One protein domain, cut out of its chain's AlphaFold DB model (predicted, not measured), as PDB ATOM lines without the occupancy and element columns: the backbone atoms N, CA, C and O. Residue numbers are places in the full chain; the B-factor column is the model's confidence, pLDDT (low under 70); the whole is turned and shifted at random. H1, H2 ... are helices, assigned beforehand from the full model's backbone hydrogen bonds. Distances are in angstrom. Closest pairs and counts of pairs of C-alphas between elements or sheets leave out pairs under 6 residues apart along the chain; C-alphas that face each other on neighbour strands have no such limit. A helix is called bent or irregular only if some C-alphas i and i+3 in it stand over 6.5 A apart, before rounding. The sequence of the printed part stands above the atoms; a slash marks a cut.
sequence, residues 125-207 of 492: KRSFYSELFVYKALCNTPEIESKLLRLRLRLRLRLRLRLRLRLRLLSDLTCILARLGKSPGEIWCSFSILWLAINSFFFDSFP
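Overview. This is residues 125 to 207 of the 492 residues of an uncharacterized protein of Dissostichus mawsoni (UniProt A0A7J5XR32). A very long straight helix, H2, makes the long axis; a shorter helix, H1, meets it at its first end in a wide, open L, and a third helix, H3, folds back beside H2 from its other end as a loose helical hairpin. H1 and the first part of H2, residues 125 to 161, stick out as a long bent arm, while the rest of H2 and H3 form the body, in which the two helices meet only near the turn. The printed part has 83 residues with three named helices, in the order H1, H2, H3, and no named strand; the class is all helix. The whole is extended, with a radius of gyration of the C-alphas of 22.9 A, and the C-alphas span 72 by 27 by 16 A along their three main axes.

Along the chain. H1 covers residues 125 to 139, from Lys 125 to Cys 139, and measures 21.8 A from first to last C-alpha. It begins with C-alpha 125 at (177.616, 139.201, 145.243). Asn 140 and Thr 141 follow. H2 covers residues 142 to 179, from Pro 142 to Arg 179; its first and last C-alphas are 55.2 A apart, at (156.631, 118.595, 147.300) and (110.366, 142.607, 165.410). With 38 residues it is the longest helix. Residues 180 to 183 come next. H3 covers residues 184 to 203, from Pro 184 to Phe 203, and measures 27.7 A from first to last C-alpha. It ends with C-alpha 203 at (140.241, 142.213, 164.101), and residues 204 to 207 come after it. No helix is bent or irregular.

Arrangement. H1 touches no helix. H1 and H2 are close but not clearly touching, with 1 pair of C-alphas within 8 A, those of Cys 139 and Glu 145, which are 7.5 A apart. Their lines stand at a steep tilt of 67 degrees and they run the same way. Their centres are 37.2 A apart. H2 and H3 only just touch, with 3 pairs of C-alphas within 8 A. The closest C-alphas of the two are those of Leu 177 and Ile 187, at 6.4 A. H2 touches H3 with residues 174 to 178 alone, and H3 touches H2 with residue 187 alone. The two run opposite ways at a shallow tilt of 25 degrees and form a helical hairpin, with their centres 19.2 A apart. H1 and H3 are apart. In H2 and H3 every pair of O of residue i and N of residue i+4 is within hydrogen-bond range; in H1 it is 10 of 11 pairs.

Size, cuts and confidence. The two C-alphas farthest apart are those of Arg 126 and Gly 181, at 73.4 A. The first and last printed C-alphas, those of Lys 125 and Pro 207, are 34.4 A apart. Residues 125 to 161 stand free, of which 125 to 139 belong to H1 and 142 to 161 belong to H2. Without them, the body has 46 residues, spans 39 by 19 by 10 A and has a radius of gyration of 11.9 A. The links H1 to H2 and H2 to H3, of 2 and 4 residues, are both tight, and no link is long. The printed part has no cut. In this predicted model the mean pLDDT of the printed part is 83.9; the mean is 65 in H1, 93 in H2 and 84 in H3. It is under 70 at 16 residues: residues 125 to 132, residue 135, residue 138 and residues 202 to 207.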
ATOM      1  N   LYS A 125     178.661 139.602 146.201       51.06
ATOM      2  CA  LYS A 125     177.616 139.201 145.243       51.06
ATOM      3  C   LYS A 125     177.500 137.682 145.084       51.06
ATOM      4  O   LYS A 125     176.406 137.207 144.815       51.06
ATOM      5  N   ARG A 126     178.575 136.904 145.265       51.25
ATOM      6  CA  ARG A 126     178.521 135.438 145.109       51.25
ATOM      7  C   ARG A 126     177.885 134.718 146.304       51.25
ATOM      8  O   ARG A 126     177.281 133.678 146.069       51.25
ATOM      9  N   SER A 127     177.943 135.264 147.525       54.59
ATOM     10  CA  SER A 127     177.284 134.642 148.689       54.59
ATOM     11  C   SER A 127     175.757 134.795 148.656       54.59
ATOM     12  O   SER A 127     175.039 133.849 148.975       54.59
ATOM     13  N   PHE A 128     175.246 135.927 148.159       54.81
ATOM     14  CA  PHE A 128     173.799 136.142 148.018       54.81
ATOM     15  C   PHE A 128     173.147 135.189 147.006       54.81
ATOM     16  O   PHE A 128     172.059 134.674 147.256       54.81
ATOM     17  N   TYR A 129     173.814 134.898 145.881       63.12
ATOM     18  CA  TYR A 129     173.268 133.959 144.895       63.12
ATOM     19  C   TYR A 129     173.266 132.505 145.390       63.12
ATOM     20  O   TYR A 129     172.381 131.750 144.995       63.12
ATOM     21  N   SER A 130     174.191 132.108 146.273       63.34
ATOM     22  CA  SER A 130     174.162 130.766 146.869       63.34
ATOM     23  C   SER A 130     173.035 130.591 147.889       63.34
ATOM     24  O   SER A 130     172.394 129.544 147.893       63.34
ATOM     25  N   GLU A 131     172.727 131.607 148.699       64.75
ATOM     26  CA  GLU A 131     171.651 131.523 149.702       64.75
ATOM     27  C   GLU A 131     170.255 131.528 149.061       64.75
ATOM     28  O   GLU A 131     169.402 130.712 149.417       64.75
ATOM     29  N   LEU A 132     170.040 132.356 148.032       69.12
ATOM     30  CA  LEU A 132     168.800 132.356 147.242       69.12
ATOM     31  C   LEU A 132     168.567 131.026 146.509       69.12
ATOM     32  O   LEU A 132     167.423 130.587 146.368       69.12
ATOM     33  N   PHE A 133     169.636 130.363 146.064       71.25
ATOM     34  CA  PHE A 133     169.536 129.058 145.413       71.25
ATOM     35  C   PHE A 133     169.155 127.952 146.405       71.25
ATOM     36  O   PHE A 133     168.311 127.115 146.087       71.25
ATOM     37  N   VAL A 134     169.702 127.988 147.625       73.44
ATOM     38  CA  VAL A 134     169.327 127.062 148.708       73.44
ATOM     39  C   VAL A 134     167.867 127.270 149.118       73.44
ATOM     40  O   VAL A 134     167.132 126.294 149.257       73.44
ATOM     41  N   TYR A 135     167.399 128.518 149.210       64.94
ATOM     42  CA  TYR A 135     166.002 128.807 149.545       64.94
ATOM     43  C   TYR A 135     165.032 128.331 148.451       64.94
ATOM     44  O   TYR A 135     164.017 127.700 148.743       64.94
ATOM     45  N   LYS A 136     165.374 128.542 147.173       74.50
ATOM     46  CA  LYS A 136     164.575 128.056 146.035       74.50
ATOM     47  C   LYS A 136     164.567 126.525 145.936       74.50
ATOM     48  O   LYS A 136     163.542 125.947 145.586       74.50
ATOM     49  N   ALA A 137     165.674 125.867 146.278       72.62
ATOM     50  CA  ALA A 137     165.752 124.411 146.330       72.62
ATOM     51  C   ALA A 137     164.925 123.825 147.490       72.62
ATOM     52  O   ALA A 137     164.244 122.820 147.300       72.62
ATOM     53  N   LEU A 138     164.922 124.476 148.660       69.69
ATOM     54  CA  LEU A 138     164.108 124.063 149.806       69.69
ATOM     55  C   LEU A 138     162.608 124.267 149.541       69.69
ATOM     56  O   LEU A 138     161.815 123.364 149.808       69.69
ATOM     57  N   CYS A 139     162.211 125.392 148.936       71.81
ATOM     58  CA  CYS A 139     160.809 125.672 148.601       71.81
ATOM     59  C   CYS A 139     160.212 124.750 147.523       71.81
ATOM     60  O   CYS A 139     158.994 124.632 147.463       71.81
ATOM     61  N   ASN A 140     161.037 124.065 146.724       80.19
ATOM     62  CA  ASN A 140     160.585 123.139 145.679       80.19
ATOM     63  C   ASN A 140     160.393 121.694 146.170       80.19
ATOM     64  O   ASN A 140     160.215 120.780 145.364       80.19
ATOM     65  N   THR A 141     160.452 121.446 147.480       91.69
ATOM     66  CA  THR A 141     160.134 120.114 147.995       91.69
ATOM     67  C   THR A 141     158.608 119.916 147.996       91.69
ATOM     68  O   THR A 141     157.883 120.725 148.585       91.69
ATOM     69  N   PRO A 142     158.079 118.833 147.390       91.75
ATOM     70  CA  PRO A 142     156.631 118.595 147.300       91.75
ATOM     71  C   PRO A 142     155.959 118.479 148.681       91.75
ATOM     72  O   PRO A 142     154.753 118.682 148.831       91.75
ATOM     73  N   GLU A 143     156.741 118.189 149.724       92.00
ATOM     74  CA  GLU A 143     156.268 118.159 151.103       92.00
ATOM     75  C   GLU A 143     155.916 119.558 151.641       92.00
ATOM     76  O   GLU A 143     154.902 119.717 152.329       92.00
ATOM     77  N   ILE A 144     156.706 120.586 151.305       91.50
ATOM     78  CA  ILE A 144     156.445 121.972 151.719       91.50
ATOM     79  C   ILE A 144     155.238 122.534 150.968       91.50
ATOM     80  O   ILE A 144     154.369 123.142 151.598       91.50
ATOM     81  N   GLU A 145     155.111 122.261 149.668       91.94
ATOM     82  CA  GLU A 145     153.928 122.659 148.893       91.94
ATOM     83  C   GLU A 145     152.643 122.030 149.449       91.94
ATOM     84  O   GLU A 145     151.637 122.720 149.630       91.94
ATOM     85  N   SER A 146     152.681 120.745 149.818       92.88
ATOM     86  CA  SER A 146     151.541 120.054 150.436       92.88
ATOM     87  C   SER A 146     151.154 120.666 151.790       92.88
ATOM     88  O   SER A 146     149.970 120.916 152.056       92.88
ATOM     89  N   LYS A 147     152.141 120.985 152.641       93.94
ATOM     90  CA  LYS A 147     151.902 121.668 153.927       93.94
ATOM     91  C   LYS A 147     151.325 123.072 153.719       93.94
ATOM     92  O   LYS A 147     150.361 123.436 154.401       93.94
ATOM     93  N   LEU A 148     151.839 123.826 152.748       94.69
ATOM     94  CA  LEU A 148     151.357 125.167 152.417       94.69
ATOM     95  C   LEU A 148     149.926 125.140 151.859       94.69
ATOM     96  O   LEU A 148     149.079 125.917 152.304       94.69
ATOM     97  N   LEU A 149     149.612 124.208 150.953       94.56
ATOM     98  CA  LEU A 149     148.257 124.011 150.429       94.56
ATOM     99  C   LEU A 149     147.273 123.628 151.539       94.56
ATOM    100  O   LEU A 149     146.173 124.184 151.609       94.56
ATOM    101  N   ARG A 150     147.677 122.740 152.458       95.81
ATOM    102  CA  ARG A 150     146.865 122.364 153.626       95.81
ATOM    103  C   ARG A 150     146.593 123.567 154.535       95.81
ATOM    104  O   ARG A 150     145.454 123.749 154.969       95.81
ATOM    105  N   LEU A 151     147.597 124.406 154.795       94.75
ATOM    106  CA  LEU A 151     147.430 125.645 155.564       94.75
ATOM    107  C   LEU A 151     146.515 126.644 154.845       94.75
ATOM    108  O   LEU A 151     145.590 127.171 155.467       94.75
ATOM    109  N   ARG A 152     146.691 126.843 153.532       95.44
ATOM    110  CA  ARG A 152     145.850 127.739 152.719       95.44
ATOM    111  C   ARG A 152     144.389 127.288 152.712       95.44
ATOM    112  O   ARG A 152     143.492 128.117 152.871       95.44
ATOM    113  N   LEU A 153     144.132 125.983 152.598       95.00
ATOM    114  CA  LEU A 153     142.786 125.407 152.689       95.00
ATOM    115  C   LEU A 153     142.174 125.586 154.083       95.00
ATOM    116  O   LEU A 153     141.028 126.025 154.186       95.00
ATOM    117  N   ARG A 154     142.934 125.319 155.155       95.12
ATOM    118  CA  ARG A 154     142.477 125.540 156.540       95.12
ATOM    119  C   ARG A 154     142.125 127.007 156.789       95.12
ATOM    120  O   ARG A 154     141.076 127.288 157.368       95.12
ATOM    121  N   LEU A 155     142.950 127.939 156.312       93.12
ATOM    122  CA  LEU A 155     142.700 129.374 156.443       93.12
ATOM    123  C   LEU A 155     141.456 129.801 155.649       93.12
ATOM    124  O   LEU A 155     140.578 130.466 156.202       93.12
ATOM    125  N   ARG A 156     141.321 129.351 154.392       95.62
ATOM    126  CA  ARG A 156     140.134 129.613 153.556       95.62
ATOM    127  C   ARG A 156     138.852 129.074 154.194       95.62
ATOM    128  O   ARG A 156     137.843 129.776 154.203       95.62
ATOM    129  N   LEU A 157     138.878 127.866 154.758       93.75
ATOM    130  CA  LEU A 157     137.726 127.283 155.453       93.75
ATOM    131  C   LEU A 157     137.371 128.060 156.723       93.75
ATOM    132  O   LEU A 157     136.202 128.395 156.911       93.75
ATOM    133  N   ARG A 158     138.361 128.414 157.556       93.88
ATOM    134  CA  ARG A 158     138.147 129.230 158.764       93.88
ATOM    135  C   ARG A 158     137.551 130.598 158.422       93.88
ATOM    136  O   ARG A 158     136.611 131.029 159.085       93.88
ATOM    137  N   LEU A 159     138.033 131.251 157.365       92.25
ATOM    138  CA  LEU A 159     137.492 132.531 156.902       92.25
ATOM    139  C   LEU A 159     136.069 132.399 156.348       92.25
ATOM    140  O   LEU A 159     135.204 133.181 156.732       92.25
ATOM    141  N   ARG A 160     135.788 131.382 155.521       94.94
ATOM    142  CA  ARG A 160     134.430 131.123 155.007       94.94
ATOM    143  C   ARG A 160     133.434 130.825 156.130       94.94
ATOM    144  O   ARG A 160     132.320 131.340 156.096       94.94
ATOM    145  N   LEU A 161     133.827 130.034 157.130       92.88
ATOM    146  CA  LEU A 161     133.004 129.754 158.311       92.88
ATOM    147  C   LEU A 161     132.740 131.022 159.128       92.88
ATOM    148  O   LEU A 161     131.589 131.288 159.468       92.88
ATOM    149  N   ARG A 162     133.770 131.840 159.385       92.62
ATOM    150  CA  ARG A 162     133.616 133.127 160.084       92.62
ATOM    151  C   ARG A 162     132.700 134.085 159.320       92.62
ATOM    152  O   ARG A 162     131.831 134.695 159.934       92.62
ATOM    153  N   LEU A 163     132.837 134.180 157.997       91.81
ATOM    154  CA  LEU A 163     131.982 135.030 157.166       91.81
ATOM    155  C   LEU A 163     130.523 134.548 157.172       91.81
ATOM    156  O   LEU A 163     129.620 135.352 157.375       91.81
ATOM    157  N   ARG A 164     130.284 133.237 157.024       95.25
ATOM    158  CA  ARG A 164     128.928 132.663 157.100       95.25
ATOM    159  C   ARG A 164     128.284 132.880 158.469       95.25
ATOM    160  O   ARG A 164     127.108 133.222 158.528       95.25
ATOM    161  N   LEU A 165     129.045 132.720 159.554       92.25
ATOM    162  CA  LEU A 165     128.558 133.007 160.905       92.25
ATOM    163  C   LEU A 165     128.220 134.492 161.079       92.25
ATOM    164  O   LEU A 165     127.171 134.798 161.637       92.25
ATOM    165  N   ARG A 166     129.041 135.411 160.548       90.44
ATOM    166  CA  ARG A 166     128.743 136.855 160.556       90.44
ATOM    167  C   ARG A 166     127.458 137.172 159.804       90.44
ATOM    168  O   ARG A 166     126.591 137.832 160.359       90.44
ATOM    169  N   LEU A 167     127.309 136.675 158.579       91.69
ATOM    170  CA  LEU A 167     126.110 136.922 157.774       91.69
ATOM    171  C   LEU A 167     124.848 136.376 158.450       91.69
ATOM    172  O   LEU A 167     123.822 137.050 158.459       91.69
ATOM    173  N   ARG A 168     124.935 135.198 159.083       95.31
ATOM    174  CA  ARG A 168     123.813 134.621 159.829       95.31
ATOM    175  C   ARG A 168     123.455 135.446 161.067       95.31
ATOM    176  O   ARG A 168     122.290 135.761 161.250       95.31
ATOM    177  N   LEU A 169     124.448 135.860 161.859       92.38
ATOM    178  CA  LEU A 169     124.224 136.716 163.030       92.38
ATOM    179  C   LEU A 169     123.638 138.078 162.649       92.38
ATOM    180  O   LEU A 169     122.745 138.563 163.337       92.38
ATOM    181  N   LEU A 170     124.109 138.680 161.554       92.62
ATOM    182  CA  LEU A 170     123.553 139.935 161.049       92.62
ATOM    183  C   LEU A 170     122.108 139.745 160.587       92.62
ATOM    184  O   LEU A 170     121.261 140.555 160.937       92.62
ATOM    185  N   SER A 171     121.802 138.659 159.873       92.00
ATOM    186  CA  SER A 171     120.429 138.359 159.456       92.00
ATOM    187  C   SER A 171     119.495 138.149 160.652       92.00
ATOM    188  O   SER A 171     118.411 138.728 160.686       92.00
ATOM    189  N   ASP A 172     119.910 137.355 161.641       93.31
ATOM    190  CA  ASP A 172     119.105 137.073 162.834       93.31
ATOM    191  C   ASP A 172     118.881 138.351 163.655       93.31
ATOM    192  O   ASP A 172     117.773 138.616 164.128       93.31
ATOM    193  N   LEU A 173     119.910 139.191 163.782       90.12
ATOM    194  CA  LEU A 173     119.813 140.445 164.516       90.12
ATOM    195  C   LEU A 173     118.939 141.477 163.794       90.12
ATOM    196  O   LEU A 173     118.133 142.137 164.448       90.12
ATOM    197  N   THR A 174     119.030 141.586 162.467       88.25
ATOM    198  CA  THR A 174     118.122 142.437 161.686       88.25
ATOM    199  C   THR A 174     116.670 141.986 161.861       88.25
ATOM    200  O   THR A 174     115.798 142.825 162.085       88.25
ATOM    201  N   CYS A 175     116.402 140.674 161.873       91.81
ATOM    202  CA  CYS A 175     115.071 140.130 162.163       91.81
ATOM    203  C   CYS A 175     114.581 140.479 163.580       91.81
ATOM    204  O   CYS A 175     113.415 140.837 163.756       91.81
ATOM    205  N   ILE A 176     115.450 140.398 164.594       92.94
ATOM    206  CA  ILE A 176     115.108 140.775 165.977       92.94
ATOM    207  C   ILE A 176     114.815 142.277 166.071       92.94
ATOM    208  O   ILE A 176     113.812 142.664 166.666       92.94
ATOM    209  N   LEU A 177     115.649 143.125 165.462       90.00
ATOM    210  CA  LEU A 177     115.459 144.577 165.472       90.00
ATOM    211  C   LEU A 177     114.179 144.997 164.741       90.00
ATOM    212  O   LEU A 177     113.468 145.871 165.236       90.00
ATOM    213  N   ALA A 178     113.849 144.340 163.625       89.50
ATOM    214  CA  ALA A 178     112.592 144.560 162.915       89.50
ATOM    215  C   ALA A 178     111.375 144.170 163.774       89.50
ATOM    216  O   ALA A 178     110.401 144.917 163.843       89.50
ATOM    217  N   ARG A 179     111.441 143.041 164.495       95.00
ATOM    218  CA  ARG A 179     110.366 142.607 165.410       95.00
ATOM    219  C   ARG A 179     110.172 143.521 166.616       95.00
ATOM    220  O   ARG A 179     109.079 143.552 167.167       95.00
ATOM    221  N   LEU A 180     111.201 144.263 167.020       94.69
ATOM    222  CA  LEU A 180     111.115 145.222 168.121       94.69
ATOM    223  C   LEU A 180     110.419 146.538 167.730       94.69
ATOM    224  O   LEU A 180     110.321 147.425 168.572       94.69
ATOM    225  N   GLY A 181     109.947 146.685 166.485       96.00
ATOM    226  CA  GLY A 181     109.228 147.883 166.038       96.00
ATOM    227  C   GLY A 181     110.092 149.146 166.019       96.00
ATOM    228  O   GLY A 181     109.565 150.255 166.066       96.00
ATOM    229  N   LYS A 182     111.421 148.992 165.982       93.38
ATOM    230  CA  LYS A 182     112.350 150.122 165.961       93.38
ATOM    231  C   LYS A 182     112.251 150.883 164.647       93.38
ATOM    232  O   LYS A 182     112.131 150.288 163.576       93.38
ATOM    233  N   SER A 183     112.357 152.207 164.732       93.12
ATOM    234  CA  SER A 183     112.420 153.048 163.538       93.12
ATOM    235  C   SER A 183     113.680 152.724 162.712       93.12
ATOM    236  O   SER A 183     114.697 152.312 163.282       93.12
ATOM    237  N   PRO A 184     113.678 152.939 161.383       89.69
ATOM    238  CA  PRO A 184     114.845 152.672 160.538       89.69
ATOM    239  C   PRO A 184     116.135 153.337 161.048       89.69
ATOM    240  O   PRO A 184     117.201 152.724 161.007       89.69
ATOM    241  N   GLY A 185     116.044 154.546 161.615       93.38
ATOM    242  CA  GLY A 185     117.197 155.248 162.191       93.38
ATOM    243  C   GLY A 185     117.807 154.536 163.406       93.38
ATOM    244  O   GLY A 185     119.030 154.451 163.535       93.38
ATOM    245  N   GLU A 186     116.978 153.956 164.275       90.56
ATOM    246  CA  GLU A 186     117.444 153.187 165.436       90.56
ATOM    247  C   GLU A 186     118.044 151.835 165.043       90.56
ATOM    248  O   GLU A 186     118.994 151.368 165.684       90.56
ATOM    249  N   ILE A 187     117.518 151.214 163.981       90.44
ATOM    250  CA  ILE A 187     118.074 149.983 163.406       90.44
ATOM    251  C   ILE A 187     119.485 150.259 162.879       90.44
ATOM    252  O   ILE A 187     120.415 149.536 163.235       90.44
ATOM    253  N   TRP A 188     119.673 151.339 162.118       90.56
ATOM    254  CA  TRP A 188     120.982 151.739 161.586       90.56
ATOM    255  C   TRP A 188     122.000 152.074 162.682       90.56
ATOM    256  O   TRP A 188     123.158 151.653 162.606       90.56
ATOM    257  N   CYS A 189     121.574 152.781 163.732       91.62
ATOM    258  CA  CYS A 189     122.432 153.074 164.880       91.62
ATOM    259  C   CYS A 189     122.854 151.785 165.613       91.62
ATOM    260  O   CYS A 189     124.039 151.565 165.869       91.62
ATOM    261  N   SER A 190     121.903 150.874 165.860       89.56
ATOM    262  CA  SER A 190     122.172 149.579 166.510       89.56
ATOM    263  C   SER A 190     123.089 148.689 165.661       89.56
ATOM    264  O   SER A 190     124.001 148.053 166.191       89.56
ATOM    265  N   PHE A 191     122.880 148.674 164.342       88.50
ATOM    266  CA  PHE A 191     123.713 147.937 163.393       88.50
ATOM    267  C   PHE A 191     125.146 148.473 163.371       88.50
ATOM    268  O   PHE A 191     126.087 147.688 163.376       88.50
ATOM    269  N   SER A 192     125.323 149.795 163.417       87.12
ATOM    270  CA  SER A 192     126.647 150.428 163.416       87.12
ATOM    271  C   SER A 192     127.446 150.084 164.678       87.12
ATOM    272  O   SER A 192     128.615 149.713 164.588       87.12
ATOM    273  N   ILE A 193     126.805 150.132 165.852       89.12
ATOM    274  CA  ILE A 193     127.435 149.754 167.129       89.12
ATOM    275  C   ILE A 193     127.798 148.266 167.129       89.12
ATOM    276  O   ILE A 193     128.908 147.899 167.517       89.12
ATOM    277  N   LEU A 194     126.897 147.401 166.657       86.69
ATOM    278  CA  LEU A 194     127.170 145.969 166.577       86.69
ATOM    279  C   LEU A 194     128.281 145.653 165.570       86.69
ATOM    280  O   LEU A 194     129.139 144.824 165.853       86.69
ATOM    281  N   TRP A 195     128.281 146.307 164.411       89.06
ATOM    282  CA  TRP A 195     129.324 146.155 163.403       89.06
ATOM    283  C   TRP A 195     130.697 146.509 163.977       89.06
ATOM    284  O   TRP A 195     131.648 145.750 163.792       89.06
ATOM    285  N   LEU A 196     130.790 147.605 164.737       86.81
ATOM    286  CA  LEU A 196     132.011 147.989 165.446       86.81
ATOM    287  C   LEU A 196     132.409 146.957 166.509       86.81
ATOM    288  O   LEU A 196     133.573 146.576 166.547       86.81
ATOM    289  N   ALA A 197     131.465 146.454 167.310       82.88
ATOM    290  CA  ALA A 197     131.740 145.452 168.346       82.88
ATOM    291  C   ALA A 197     132.173 144.090 167.772       82.88
ATOM    292  O   ALA A 197     133.073 143.437 168.298       82.88
ATOM    293  N   ILE A 198     131.550 143.649 166.675       81.44
ATOM    294  CA  ILE A 198     131.947 142.431 165.962       81.44
ATOM    295  C   ILE A 198     133.327 142.642 165.343       81.44
ATOM    296  O   ILE A 198     134.187 141.769 165.429       81.44
ATOM    297  N   ASN A 199     133.573 143.790 164.717       81.00
ATOM    298  CA  ASN A 199     134.866 144.030 164.101       81.00
ATOM    299  C   ASN A 199     135.984 144.154 165.140       81.00
ATOM    300  O   ASN A 199     137.000 143.496 164.951       81.00
ATOM    301  N   SER A 200     135.803 144.859 166.258       79.94
ATOM    302  CA  SER A 200     136.837 144.937 167.301       79.94
ATOM    303  C   SER A 200     137.184 143.558 167.867       79.94
ATOM    304  O   SER A 200     138.348 143.170 167.862       79.94
ATOM    305  N   PHE A 201     136.179 142.745 168.208       72.88
ATOM    306  CA  PHE A 201     136.399 141.407 168.766       72.88
ATOM    307  C   PHE A 201     137.204 140.475 167.841       72.88
ATOM    308  O   PHE A 201     137.924 139.593 168.307       72.88
ATOM    309  N   PHE A 202     137.080 140.637 166.521       64.06
ATOM    310  CA  PHE A 202     137.686 139.720 165.554       64.06
ATOM    311  C   PHE A 202     138.912 140.277 164.824       64.06
ATOM    312  O   PHE A 202     139.728 139.473 164.367       64.06
ATOM    313  N   PHE A 203     139.046 141.597 164.682       63.44
ATOM    314  CA  PHE A 203     140.241 142.213 164.101       63.44
ATOM    315  C   PHE A 203     141.401 142.256 165.098       63.44
ATOM    316  O   PHE A 203     142.531 142.053 164.665       63.44
ATOM    317  N   ASP A 204     141.136 142.316 166.408       56.19
ATOM    318  CA  ASP A 204     142.178 142.159 167.439       56.19
ATOM    319  C   ASP A 204     142.872 140.782 167.384       56.19
ATOM    320  O   ASP A 204     143.976 140.601 167.890       56.19
ATOM    321  N   SER A 205     142.245 139.793 166.738       59.41
ATOM    322  CA  SER A 205     142.797 138.441 166.584       59.41
ATOM    323  C   SER A 205     143.663 138.244 165.332       59.41
ATOM    324  O   SER A 205     144.157 137.133 165.121       59.41
ATOM    325  N   PHE A 206     143.814 139.251 164.464       53.53
ATOM    326  CA  PHE A 206     144.679 139.158 163.287       53.53
ATOM    327  C   PHE A 206     145.910 140.050 163.463       53.53
ATOM    328  O   PHE A 206     145.755 141.242 163.708       53.53
ATOM    329  N   PRO A 207     147.139 139.525 163.296       51.47
ATOM    330  CA  PRO A 207     148.320 140.374 163.295       51.47
ATOM    331  C   PRO A 207     148.206 141.401 162.160       51.47
ATOM    332  O   PRO A 207     147.978 141.042 160.999       51.47
TER     333      PRO A 207